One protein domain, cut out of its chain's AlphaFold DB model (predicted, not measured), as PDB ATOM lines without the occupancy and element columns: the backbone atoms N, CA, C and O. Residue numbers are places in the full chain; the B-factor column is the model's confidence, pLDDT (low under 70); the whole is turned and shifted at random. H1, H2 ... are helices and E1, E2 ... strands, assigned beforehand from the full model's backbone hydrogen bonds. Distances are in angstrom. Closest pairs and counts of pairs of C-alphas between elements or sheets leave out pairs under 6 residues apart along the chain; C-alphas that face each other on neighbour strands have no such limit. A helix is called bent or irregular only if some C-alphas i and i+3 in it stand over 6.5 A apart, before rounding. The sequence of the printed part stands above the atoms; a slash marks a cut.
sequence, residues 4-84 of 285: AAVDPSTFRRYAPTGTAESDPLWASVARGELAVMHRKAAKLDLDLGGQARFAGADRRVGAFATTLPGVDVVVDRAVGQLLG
ATOM      1  N   ALA A   4     118.819 138.885 178.961       89.88
ATOM      2  CA  ALA A   4     117.882 139.897 179.421       89.88
ATOM      3  C   ALA A   4     117.380 140.718 178.230       89.88
ATOM      4  O   ALA A   4     118.168 141.348 177.523       89.88
ATOM      5  N   ALA A   5     116.063 140.721 178.030       93.12
ATOM      6  CA  ALA A   5     115.394 141.621 177.103       93.12
ATOM      7  C   ALA A   5     114.911 142.858 177.863       93.12
ATOM      8  O   ALA A   5     114.093 142.765 178.781       93.12
ATOM      9  N   VAL A   6     115.455 144.019 177.516       94.06
ATOM     10  CA  VAL A   6     115.334 145.233 178.328       94.06
ATOM     11  C   VAL A   6     114.944 146.428 177.475       94.06
ATOM     12  O   VAL A   6     115.109 146.420 176.260       94.06
ATOM     13  N   ASP A   7     114.427 147.467 178.121       93.62
ATOM     14  CA  ASP A   7     114.375 148.791 177.509       93.62
ATOM     15  C   ASP A   7     115.740 149.460 177.749       93.62
ATOM     16  O   ASP A   7     116.067 149.754 178.904       93.62
ATOM     17  N   PRO A   8     116.561 149.688 176.709       91.31
ATOM     18  CA  PRO A   8     117.921 150.193 176.878       91.31
ATOM     19  C   PRO A   8     117.961 151.596 177.499       91.31
ATOM     20  O   PRO A   8     118.934 151.935 178.174       91.31
ATOM     21  N   SER A   9     116.908 152.402 177.333       88.50
ATOM     22  CA  SER A   9     116.854 153.767 177.866       88.50
ATOM     23  C   SER A   9     116.715 153.793 179.389       88.50
ATOM     24  O   SER A   9     117.364 154.591 180.066       88.50
ATOM     25  N   THR A  10     115.913 152.883 179.943       89.50
ATOM     26  CA  THR A  10     115.653 152.800 181.384       89.50
ATOM     27  C   THR A  10     116.567 151.802 182.077       89.50
ATOM     28  O   THR A  10     116.926 152.012 183.234       89.50
ATOM     29  N   PHE A  11     116.994 150.745 181.387       89.19
ATOM     30  CA  PHE A  11     117.851 149.708 181.951       89.19
ATOM     31  C   PHE A  11     119.298 150.164 182.138       89.19
ATOM     32  O   PHE A  11     119.942 149.748 183.100       89.19
ATOM     33  N   ARG A  12     119.803 151.064 181.280       85.62
ATOM     34  CA  ARG A  12     121.198 151.536 181.341       85.62
ATOM     35  C   ARG A  12     121.642 152.033 182.712       85.62
ATOM     36  O   ARG A  12     122.801 151.865 183.067       85.62
ATOM     37  N   ARG A  13     120.718 152.578 183.513       83.50
ATOM     38  CA  ARG A  13     120.986 153.076 184.875       83.50
ATOM     39  C   ARG A  13     121.400 151.992 185.875       83.50
ATOM     40  O   ARG A  13     121.870 152.329 186.953       83.50
ATOM     41  N   TYR A  14     121.174 150.720 185.548       77.94
ATOM     42  CA  TYR A  14     121.535 149.582 186.393       77.94
ATOM     43  C   TYR A  14     122.867 148.939 185.993       77.94
ATOM     44  O   TYR A  14     123.334 148.041 186.686       77.94
ATOM     45  N   ALA A  15     123.486 149.387 184.897       73.69
ATOM     46  CA  ALA A  15     124.818 148.943 184.517       73.69
ATOM     47  C   ALA A  15     125.914 149.679 185.324       73.69
ATOM     48  O   ALA A  15     125.682 150.784 185.819       73.69
ATOM     49  N   PRO A  16     127.131 149.112 185.440       61.56
ATOM     50  CA  PRO A  16     128.287 149.783 186.018       61.56
ATOM     51  C   PRO A  16     128.610 151.126 185.355       61.56
ATOM     52  O   PRO A  16     128.431 151.301 184.147       61.56
ATOM     53  N   THR A  17     129.210 152.030 186.137       59.59
ATOM     54  CA  THR A  17     129.859 153.254 185.639       59.59
ATOM     55  C   THR A  17     130.842 152.919 184.510       59.59
ATOM     56  O   THR A  17     131.640 151.989 184.625       59.59
ATOM     57  N   GLY A  18     130.800 153.688 183.432       59.41
ATOM     58  CA  GLY A  18     131.436 153.454 182.138       59.41
ATOM     59  C   GLY A  18     130.497 152.782 181.131       59.41
ATOM     60  O   GLY A  18     130.426 153.198 179.976       59.41
ATOM     61  N   THR A  19     129.755 151.752 181.549       71.88
ATOM     62  CA  THR A  19     128.767 151.078 180.690       71.88
ATOM     63  C   THR A  19     127.451 151.850 180.663       71.88
ATOM     64  O   THR A  19     126.897 152.062 179.586       71.88
ATOM     65  N   ALA A  20     126.969 152.324 181.815       71.94
ATOM     66  CA  ALA A  20     125.724 153.084 181.925       71.94
ATOM     67  C   ALA A  20     125.720 154.368 181.073       71.94
ATOM     68  O   ALA A  20     124.697 154.734 180.501       71.94
ATOM     69  N   GLU A  21     126.863 155.034 180.938       77.50
ATOM     70  CA  GLU A  21     127.054 156.314 180.250       77.50
ATOM     71  C   GLU A  21     127.354 156.152 178.750       77.50
ATOM     72  O   GLU A  21     127.357 157.136 178.016       77.50
ATOM     73  N   SER A  22     127.576 154.926 178.266       73.31
ATOM     74  CA  SER A  22     127.953 154.678 176.870       73.31
ATOM     75  C   SER A  22     126.754 154.738 175.922       73.31
ATOM     76  O   SER A  22     126.108 153.730 175.635       73.31
ATOM     77  N   ASP A  23     126.465 155.924 175.389       80.00
ATOM     78  CA  ASP A  23     125.413 156.100 174.379       80.00
ATOM     79  C   ASP A  23     125.579 155.192 173.144       80.00
ATOM     80  O   ASP A  23     124.580 154.609 172.717       80.00
ATOM     81  N   PRO A  24     126.791 154.974 172.584       70.31
ATOM     82  CA  PRO A  24     126.963 154.076 171.440       70.31
ATOM     83  C   PRO A  24     126.544 152.625 171.721       70.31
ATOM     84  O   PRO A  24     125.973 151.972 170.846       70.31
ATOM     85  N   LEU A  25     126.788 152.136 172.940       82.88
ATOM     86  CA  LEU A  25     126.404 150.793 173.378       82.88
ATOM     87  C   LEU A  25     124.885 150.666 173.494       82.88
ATOM     88  O   LEU A  25     124.300 149.735 172.947       82.88
ATOM     89  N   TRP A  26     124.221 151.607 174.164       88.81
ATOM     90  CA  TRP A  26     122.766 151.531 174.337       88.81
ATOM     91  C   TRP A  26     122.016 151.794 173.033       88.81
ATOM     92  O   TRP A  26     120.996 151.156 172.776       88.81
ATOM     93  N   ALA A  27     122.559 152.646 172.160       84.62
ATOM     94  CA  ALA A  27     122.061 152.810 170.799       84.62
ATOM     95  C   ALA A  27     122.224 151.526 169.969       84.62
ATOM     96  O   ALA A  27     121.386 151.239 169.120       84.62
ATOM     97  N   SER A  28     123.287 150.750 170.200       87.75
ATOM     98  CA  SER A  28     123.487 149.443 169.569       87.75
ATOM     99  C   SER A  28     122.409 148.439 169.979       87.75
ATOM    100  O   SER A  28     121.743 147.874 169.110       87.75
ATOM    101  N   VAL A  29     122.142 148.315 171.280       94.31
ATOM    102  CA  VAL A  29     121.044 147.478 171.791       94.31
ATOM    103  C   VAL A  29     119.700 147.924 171.209       94.31
ATOM    104  O   VAL A  29     118.958 147.090 170.700       94.31
ATOM    105  N   ALA A  30     119.420 149.232 171.185       93.75
ATOM    106  CA  ALA A  30     118.181 149.791 170.631       93.75
ATOM    107  C   ALA A  30     117.993 149.523 169.123       93.75
ATOM    108  O   ALA A  30     116.864 149.481 168.641       93.75
ATOM    109  N   ARG A  31     119.079 149.311 168.365       92.75
ATOM    110  CA  ARG A  31     119.021 148.872 166.955       92.75
ATOM    111  C   ARG A  31     118.785 147.364 166.795       92.75
ATOM    112  O   ARG A  31     118.722 146.877 165.669       92.75
ATOM    113  N   GLY A  32     118.665 146.623 167.894       93.31
ATOM    114  CA  GLY A  32     118.474 145.174 167.904       93.31
ATOM    115  C   GLY A  32     119.767 144.363 167.776       93.31
ATOM    116  O   GLY A  32     119.718 143.192 167.391       93.31
ATOM    117  N   GLU A  33     120.919 144.970 168.069       93.00
ATOM    118  CA  GLU A  33     122.215 144.289 168.143       93.00
ATOM    119  C   GLU A  33     122.433 143.680 169.541       93.00
ATOM    120  O   GLU A  33     121.768 144.044 170.514       93.00
ATOM    121  N   LEU A  34     123.377 142.742 169.655       93.31
ATOM    122  CA  LEU A  34     123.709 142.096 170.925       93.31
ATOM    123  C   LEU A  34     124.723 142.932 171.716       93.31
ATOM    124  O   LEU A  34     125.782 143.288 171.186       93.31
ATOM    125  N   ALA A  35     124.450 143.148 173.003       89.88
ATOM    126  CA  ALA A  35     125.463 143.532 173.982       89.88
ATOM    127  C   ALA A  35     125.863 142.299 174.804       89.88
ATOM    128  O   ALA A  35     125.047 141.756 175.549       89.88
ATOM    129  N   VAL A  36     127.105 141.834 174.655       84.25
ATOM    130  CA  VAL A  36     127.579 140.563 175.232       84.25
ATOM    131  C   VAL A  36     128.576 140.815 176.360       84.25
ATOM    132  O   VAL A  36     129.470 141.652 176.244       84.25
ATOM    133  N   MET A  37     128.474 140.061 177.453       78.81
ATOM    134  CA  MET A  37     129.432 140.130 178.553       78.81
ATOM    135  C   MET A  37     130.849 139.787 178.081       78.81
ATOM    136  O   MET A  37     131.060 138.737 177.481       78.81
ATOM    137  N   HIS A  38     131.841 140.617 178.426       72.81
ATOM    138  CA  HIS A  38     133.244 140.464 178.002       72.81
ATOM    139  C   HIS A  38     133.792 139.035 178.163       72.81
ATOM    140  O   HIS A  38     134.333 138.462 177.220       72.81
ATOM    141  N   ARG A  39     133.612 138.416 179.342       72.88
ATOM    142  CA  ARG A  39     134.074 137.035 179.589       72.88
ATOM    143  C   ARG A  39     133.352 136.011 178.713       72.88
ATOM    144  O   ARG A  39     133.951 135.010 178.330       72.88
ATOM    145  N   LYS A  40     132.071 136.242 178.414       82.50
ATOM    146  CA  LYS A  40     131.278 135.353 177.565       82.50
ATOM    147  C   LYS A  40     131.665 135.498 176.097       82.50
ATOM    148  O   LYS A  40     131.828 134.475 175.446       82.50
ATOM    149  N   ALA A  41     131.874 136.724 175.624       76.50
ATOM    150  CA  ALA A  41     132.382 136.995 174.285       76.50
ATOM    151  C   ALA A  41     133.734 136.309 174.050       76.50
ATOM    152  O   ALA A  41     133.863 135.559 173.091       76.50
ATOM    153  N   ALA A  42     134.682 136.455 174.985       75.31
ATOM    154  CA  ALA A  42     135.984 135.792 174.907       75.31
ATOM    155  C   ALA A  42     135.874 134.257 174.907       75.31
ATOM    156  O   ALA A  42     136.549 133.582 174.141       75.31
ATOM    157  N   LYS A  43     134.999 133.684 175.746       84.81
ATOM    158  CA  LYS A  43     134.784 132.226 175.795       84.81
ATOM    159  C   LYS A  43     134.165 131.670 174.505       84.81
ATOM    160  O   LYS A  43     134.358 130.496 174.207       84.81
ATOM    161  N   LEU A  44     133.367 132.475 173.811       85.06
ATOM    162  CA  LEU A  44     132.676 132.099 172.579       85.06
ATOM    163  C   LEU A  44     133.410 132.566 171.313       85.06
ATOM    164  O   LEU A  44     132.861 132.384 170.232       85.06
ATOM    165  N   ASP A  45     134.603 133.153 171.456       87.81
ATOM    166  CA  ASP A  45     135.407 133.706 170.358       87.81
ATOM    167  C   ASP A  45     134.598 134.651 169.448       87.81
ATOM    168  O   ASP A  45     134.591 134.546 168.226       87.81
ATOM    169  N   LEU A  46     133.812 135.534 170.075       86.44
ATOM    170  CA  LEU A  46     132.986 136.505 169.361       86.44
ATOM    171  C   LEU A  46     133.770 137.788 169.103       86.44
ATOM    172  O   LEU A  46     134.398 138.324 170.016       86.44
ATOM    173  N   ASP A  47     133.604 138.337 167.901       82.25
ATOM    174  CA  ASP A  47     134.172 139.622 167.505       82.25
ATOM    175  C   ASP A  47     133.171 140.768 167.633       82.25
ATOM    176  O   ASP A  47     131.995 140.656 167.268       82.25
ATOM    177  N   LEU A  48     133.660 141.927 168.080       75.81
ATOM    178  CA  LEU A  48     132.880 143.157 168.041       75.81
ATOM    179  C   LEU A  48     132.617 143.555 166.584       75.81
ATOM    180  O   LEU A  48     133.531 143.721 165.782       75.81
ATOM    181  N   GLY A  49     131.346 143.741 166.248       80.81
ATOM    182  CA  GLY A  49     130.869 144.006 164.896       80.81
ATOM    183  C   GLY A  49     130.648 142.759 164.040       80.81
ATOM    184  O   GLY A  49     130.066 142.898 162.962       80.81
ATOM    185  N   GLY A  50     131.050 141.579 164.524       85.19
ATOM    186  CA  GLY A  50     130.785 140.286 163.899       85.19
ATOM    187  C   GLY A  50     129.331 139.833 164.057       85.19
ATOM    188  O   GLY A  50     128.510 140.509 164.681       85.19
ATOM    189  N   GLN A  51     129.007 138.675 163.483       90.56
ATOM    190  CA  GLN A  51     127.699 138.033 163.625       90.56
ATOM    191  C   GLN A  51     127.792 136.902 164.649       90.56
ATOM    192  O   GLN A  51     128.719 136.099 164.607       90.56
ATOM    193  N   ALA A  52     126.809 136.811 165.537       88.69
ATOM    194  CA  ALA A  52     126.636 135.682 166.433       88.69
ATOM    195  C   ALA A  52     125.271 135.045 166.187       88.69
ATOM    196  O   ALA A  52     124.249 135.735 166.114       88.69
ATOM    197  N   ARG A  53     125.247 133.713 166.100       86.06
ATOM    198  CA  ARG A  53     123.991 132.973 166.023       86.06
ATOM    199  C   ARG A  53     123.368 132.900 167.408       86.06
ATOM    200  O   ARG A  53     123.912 132.274 168.316       86.06
ATOM    201  N   PHE A  54     122.207 133.516 167.560       76.94
ATOM    202  CA  PHE A  54     121.529 133.645 168.837       76.94
ATOM    203  C   PHE A  54     120.054 133.274 168.698       76.94
ATOM    204  O   PHE A  54     119.337 133.859 167.890       76.94
ATOM    205  N   ALA A  55     119.615 132.261 169.458       72.38
ATOM    206  CA  ALA A  55     118.240 131.746 169.427       72.38
ATOM    207  C   ALA A  55     117.708 131.499 167.993       72.38
ATOM    208  O   ALA A  55     116.569 131.800 167.656       72.38
ATOM    209  N   GLY A  56     118.567 130.936 167.137       76.31
ATOM    210  CA  GLY A  56     118.210 130.517 165.780       76.31
ATOM    211  C   GLY A  56     118.410 131.565 164.683       76.31
ATOM    212  O   GLY A  56     118.356 131.180 163.519       76.31
ATOM    213  N   ALA A  57     118.717 132.822 165.022       82.75
ATOM    214  CA  ALA A  57     118.945 133.902 164.061       82.75
ATOM    215  C   ALA A  57     120.347 134.516 164.201       82.75
ATOM    216  O   ALA A  57     120.872 134.629 165.309       82.75
ATOM    217  N   ASP A  58     120.932 134.947 163.084       89.12
ATOM    218  CA  ASP A  58     122.188 135.696 163.099       89.12
ATOM    219  C   ASP A  58     121.927 137.143 163.511       89.12
ATOM    220  O   ASP A  58     121.004 137.802 163.018       89.12
ATOM    221  N   ARG A  59     122.726 137.629 164.458       91.31
ATOM    222  CA  ARG A  59     122.621 138.983 164.997       91.31
ATOM    223  C   ARG A  59     124.003 139.577 165.190       91.31
ATOM    224  O   ARG A  59     124.920 138.910 165.668       91.31
ATOM    225  N   ARG A  60     124.128 140.864 164.876       93.12
ATOM    226  CA  ARG A  60     125.388 141.582 165.024       93.12
ATOM    227  C   ARG A  60     125.725 141.757 166.501       93.12
ATOM    228  O   ARG A  60     124.877 142.177 167.288       93.12
ATOM    229  N   VAL A  61     126.970 141.481 166.862       91.75
ATOM    230  CA  VAL A  61     127.542 141.789 168.173       91.75
ATOM    231  C   VAL A  61     127.943 143.254 168.163       91.75
ATOM    232  O   VAL A  61     128.975 143.626 167.616       91.75
ATOM    233  N   GLY A  62     127.092 144.119 168.696       82.31
ATOM    234  CA  GLY A  62     127.298 145.559 168.590       82.31
ATOM    235  C   GLY A  62     128.059 146.169 169.769       82.31
ATOM    236  O   GLY A  62     128.621 147.255 169.626       82.31
ATOM    237  N   ALA A  63     128.142 145.457 170.899       81.38
ATOM    238  CA  ALA A  63     128.930 145.874 172.052       81.38
ATOM    239  C   ALA A  63     129.420 144.700 172.912       81.38
ATOM    240  O   ALA A  63     128.734 143.686 173.063       81.38
ATOM    241  N   PHE A  64     130.565 144.902 173.570       77.75
ATOM    242  CA  PHE A  64     130.939 144.146 174.763       77.75
ATOM    243  C   PHE A  64     130.693 144.983 176.006       77.75
ATOM    244  O   PHE A  64     131.113 146.136 176.094       77.75
ATOM    245  N   ALA A  65     129.959 144.415 176.955       70.75
ATOM    246  CA  ALA A  65     129.387 145.170 178.053       70.75
ATOM    247  C   ALA A  65     129.243 144.298 179.290       70.75
ATOM    248  O   ALA A  65     128.639 143.233 179.239       70.75
ATOM    249  N   THR A  66     129.745 144.766 180.425       71.50
ATOM    250  CA  THR A  66     129.340 144.203 181.716       71.50
ATOM    251  C   THR A  66     128.116 144.987 182.169       71.50
ATOM    252  O   THR A  66     128.239 146.185 182.382       71.50
ATOM    253  N   THR A  67     126.945 144.354 182.271       70.56
ATOM    254  CA  THR A  67     125.674 145.042 182.572       70.56
ATOM    255  C   THR A  67     125.142 144.690 183.955       70.56
ATOM    256  O   THR A  67     125.287 145.483 184.871       70.56
ATOM    257  N   LEU A  68     124.573 143.503 184.145       70.25
ATOM    258  CA  LEU A  68     124.155 143.001 185.452       70.25
ATOM    259  C   LEU A  68     124.866 141.682 185.764       70.25
ATOM    260  O   LEU A  68     125.125 140.903 184.840       70.25
ATOM    261  N   PRO A  69     125.170 141.401 187.045       65.19
ATOM    262  CA  PRO A  69     125.610 140.075 187.458       65.19
ATOM    263  C   PRO A  69     124.647 138.992 186.950       65.19
ATOM    264  O   PRO A  69     123.434 139.174 186.955       65.19
ATOM    265  N   GLY A  70     125.195 137.884 186.449       71.62
ATOM    266  CA  GLY A  70     124.405 136.760 185.938       71.62
ATOM    267  C   GLY A  70     123.781 136.952 184.548       71.62
ATOM    268  O   GLY A  70     123.305 135.970 183.980       71.62
ATOM    269  N   VAL A  71     123.825 138.153 183.956       80.81
ATOM    270  CA  VAL A  71     123.332 138.410 182.592       80.81
ATOM    271  C   VAL A  71     124.478 138.299 181.588       80.81
ATOM    272  O   VAL A  71     125.423 139.083 181.609       80.81
ATOM    273  N   ASP A  72     124.387 137.325 180.680       86.19
ATOM    274  CA  ASP A  72     125.413 137.099 179.658       86.19
ATOM    275  C   ASP A  72     125.213 137.983 178.422       86.19
ATOM    276  O   ASP A  72     126.191 138.401 177.800       86.19
ATOM    277  N   VAL A  73     123.955 138.218 178.034       91.12
ATOM    278  CA  VAL A  73     123.586 138.965 176.826       91.12
ATOM    279  C   VAL A  73     122.398 139.876 177.117       91.12
ATOM    280  O   VAL A  73     121.399 139.439 177.690       91.12
ATOM    281  N   VAL A  74     122.502 141.130 176.688       92.75
ATOM    282  CA  VAL A  74     121.419 142.115 176.724       92.75
ATOM    283  C   VAL A  74     120.954 142.409 175.304       92.75
ATOM    284  O   VAL A  74     121.769 142.651 174.411       92.75
ATOM    285  N   VAL A  75     119.637 142.392 175.118       94.50
ATOM    286  CA  VAL A  75     118.954 142.732 173.865       94.50
ATOM    287  C   VAL A  75     117.787 143.677 174.141       94.50
ATOM    288  O   VAL A  75     117.307 143.773 175.272       94.50
ATOM    289  N   ASP A  76     117.311 144.362 173.105       95.19
ATOM    290  CA  ASP A  76     116.072 145.139 173.184       95.19
ATOM    291  C   ASP A  76     114.839 144.232 173.384       95.19
ATOM    292  O   ASP A  76     114.824 143.076 172.948       95.19
ATOM    293  N   ARG A  77     113.782 144.750 174.025       93.38
ATOM    294  CA  ARG A  77     112.520 144.012 174.239       93.38
ATOM    295  C   ARG A  77     111.905 143.474 172.952       93.38
ATOM    296  O   ARG A  77     111.449 142.334 172.959       93.38
ATOM    297  N   ALA A  78     111.933 144.233 171.856       92.00
ATOM    298  CA  ALA A  78     111.396 143.775 170.576       92.00
ATOM    299  C   ALA A  78     112.174 142.560 170.047       92.00
ATOM    300  O   ALA A  78     111.587 141.619 169.514       92.00
ATOM    301  N   VAL A  79     113.496 142.530 170.255       92.31
ATOM    302  CA  VAL A  79     114.304 141.342 169.954       92.31
ATOM    303  C   VAL A  79     113.914 140.195 170.879       92.31
ATOM    304  O   VAL A  79     113.684 139.095 170.394       92.31
ATOM    305  N   GLY A  80     113.762 140.437 172.183       90.44
ATOM    306  CA  GLY A  80     113.303 139.416 173.131       90.44
ATOM    307  C   GLY A  80     111.980 138.749 172.737       90.44
ATOM    308  O   GLY A  80     111.879 137.524 172.801       90.44
ATOM    309  N   GLN A  81     111.009 139.531 172.256       89.38
ATOM    310  CA  GLN A  81     109.724 139.030 171.750       89.38
ATOM    311  C   GLN A  81     109.896 138.138 170.518       89.38
ATOM    312  O   GLN A  81     109.330 137.048 170.460       89.38
ATOM    313  N   LEU A  82     110.728 138.555 169.558       87.62
ATOM    314  CA  LEU A  82     111.052 137.739 168.381       87.62
ATOM    315  C   LEU A  82     111.740 136.420 168.753       87.62
ATOM    316  O   LEU A  82     111.616 135.437 168.027       87.62
ATOM    317  N   LEU A  83     112.466 136.398 169.872       83.62
ATOM    318  CA  LEU A  83     113.130 135.207 170.394       83.62
ATOM    319  C   LEU A  83     112.211 134.322 171.253       83.62
ATOM    320  O   LEU A  83     112.662 133.286 171.738       83.62
ATOM    321  N   GLY A  84     110.947 134.711 171.457       86.31
ATOM    322  CA  GLY A  84     110.000 133.963 172.284       86.31
ATOM    323  C   GLY A  84     110.361 133.955 173.770       86.31
ATOM    324  O   GLY A  84     109.990 133.021 174.482       86.31
TER     325      GLY A  84
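AT A GLANCE: This is residues 4 to 84 of the 285 residues of the protein "Peptidase_M15_4 domain-containing protein" of Streptosporangiales bacterium (UniProt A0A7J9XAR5). A small, strongly twisted sheet of five mostly short strands runs through the middle, with E2 and E5 at its heart; H2 packs over one face and the short H3 over the other. H1 packs on H2 and only grazes the sheet, H4 sits beside the edge strand E1, and the hairpin E3 and E4 makes the opposite edge. The printed part has 81 residues, with four named helices and five named strands in the order E1 H1 H2 E2 H3 E3 E4 E5 H4; the class is mixed, helices and strands. The mixed sheet runs E1 E5 E2 E4 E3. The whole is compact, with a radius of gyration of the C-alphas of 11.4 A, and rounded, spanning 30 by 27 by 22 A.

IN THESE COORDINATES: Begin with the sheet's longest strand, E4, residues 57 to 64: find C-alpha 57 at (118.945, 133.902, 164.061) and follow it 19.1 A to C-alpha 64 at (130.939, 144.146, 174.763), through a bend of 51 degrees at residue 60. The other strands are E3, residues 51 to 54, E2, residues 34 to 36, E5, residues 73 to 76, 10.4 A long, and E1, residues 4 to 6. The helices are H1, residues 8 to 14, 10.2 A, H2, residues 23 to 30, 10.3 A, H3, residues 38 to 43, and H4, residues 77 to 82, which ends at C-alpha 82 (111.052, 137.739, 168.381). H1 is neither bent nor irregular, but only just: C-alphas 10 and 13 are 6.4 A apart.

HOW THE PARTS SIT: Look along E4: residues 57 to 60 pair with antiparallel E3, with N 52 and O 59 at 2.8 A, and residues 61 to 64 with parallel E2, with N 34 and O 60 at 2.9 A. E2 and E5 are antiparallel, with N 74 and O 35 at 2.9 A; E5 and E1 are parallel, with N 6 and O 75 at 2.9 A. H2 is on the sheet at a height of 8.0 A, over E2 and along the strands; its closest C-alphas to E4 are those of Ser 28 and Gly 62, 5.5 A. H3 is on the opposite face at 9.0 A, also over E2. H4, on the same face as H2, lies over none of the strands; the closest C-alphas of H4 and E1 are those of Arg 77 and Ala 5, 4.7 A. H1 and H2 touch at a steep tilt of 60 degrees, opposite ways, closest at the C-alphas of Pro 8 and Trp 26, 5.6 A. In H2, H3 and H4 every O i to N i+4 pair is within hydrogen-bond range; in H1 1 of 3 is, and 1 of 4 O i to N i+3 pairs.

THE WHOLE: The C-alphas farthest apart, those of Thr 17 and Gly 56, are 32.4 A apart. The printed part has no cut, and no link is long. Look for low confidence, with pLDDT under 70, at residues 16 to 18 and residue 69; the mean of the printed part is 83.2.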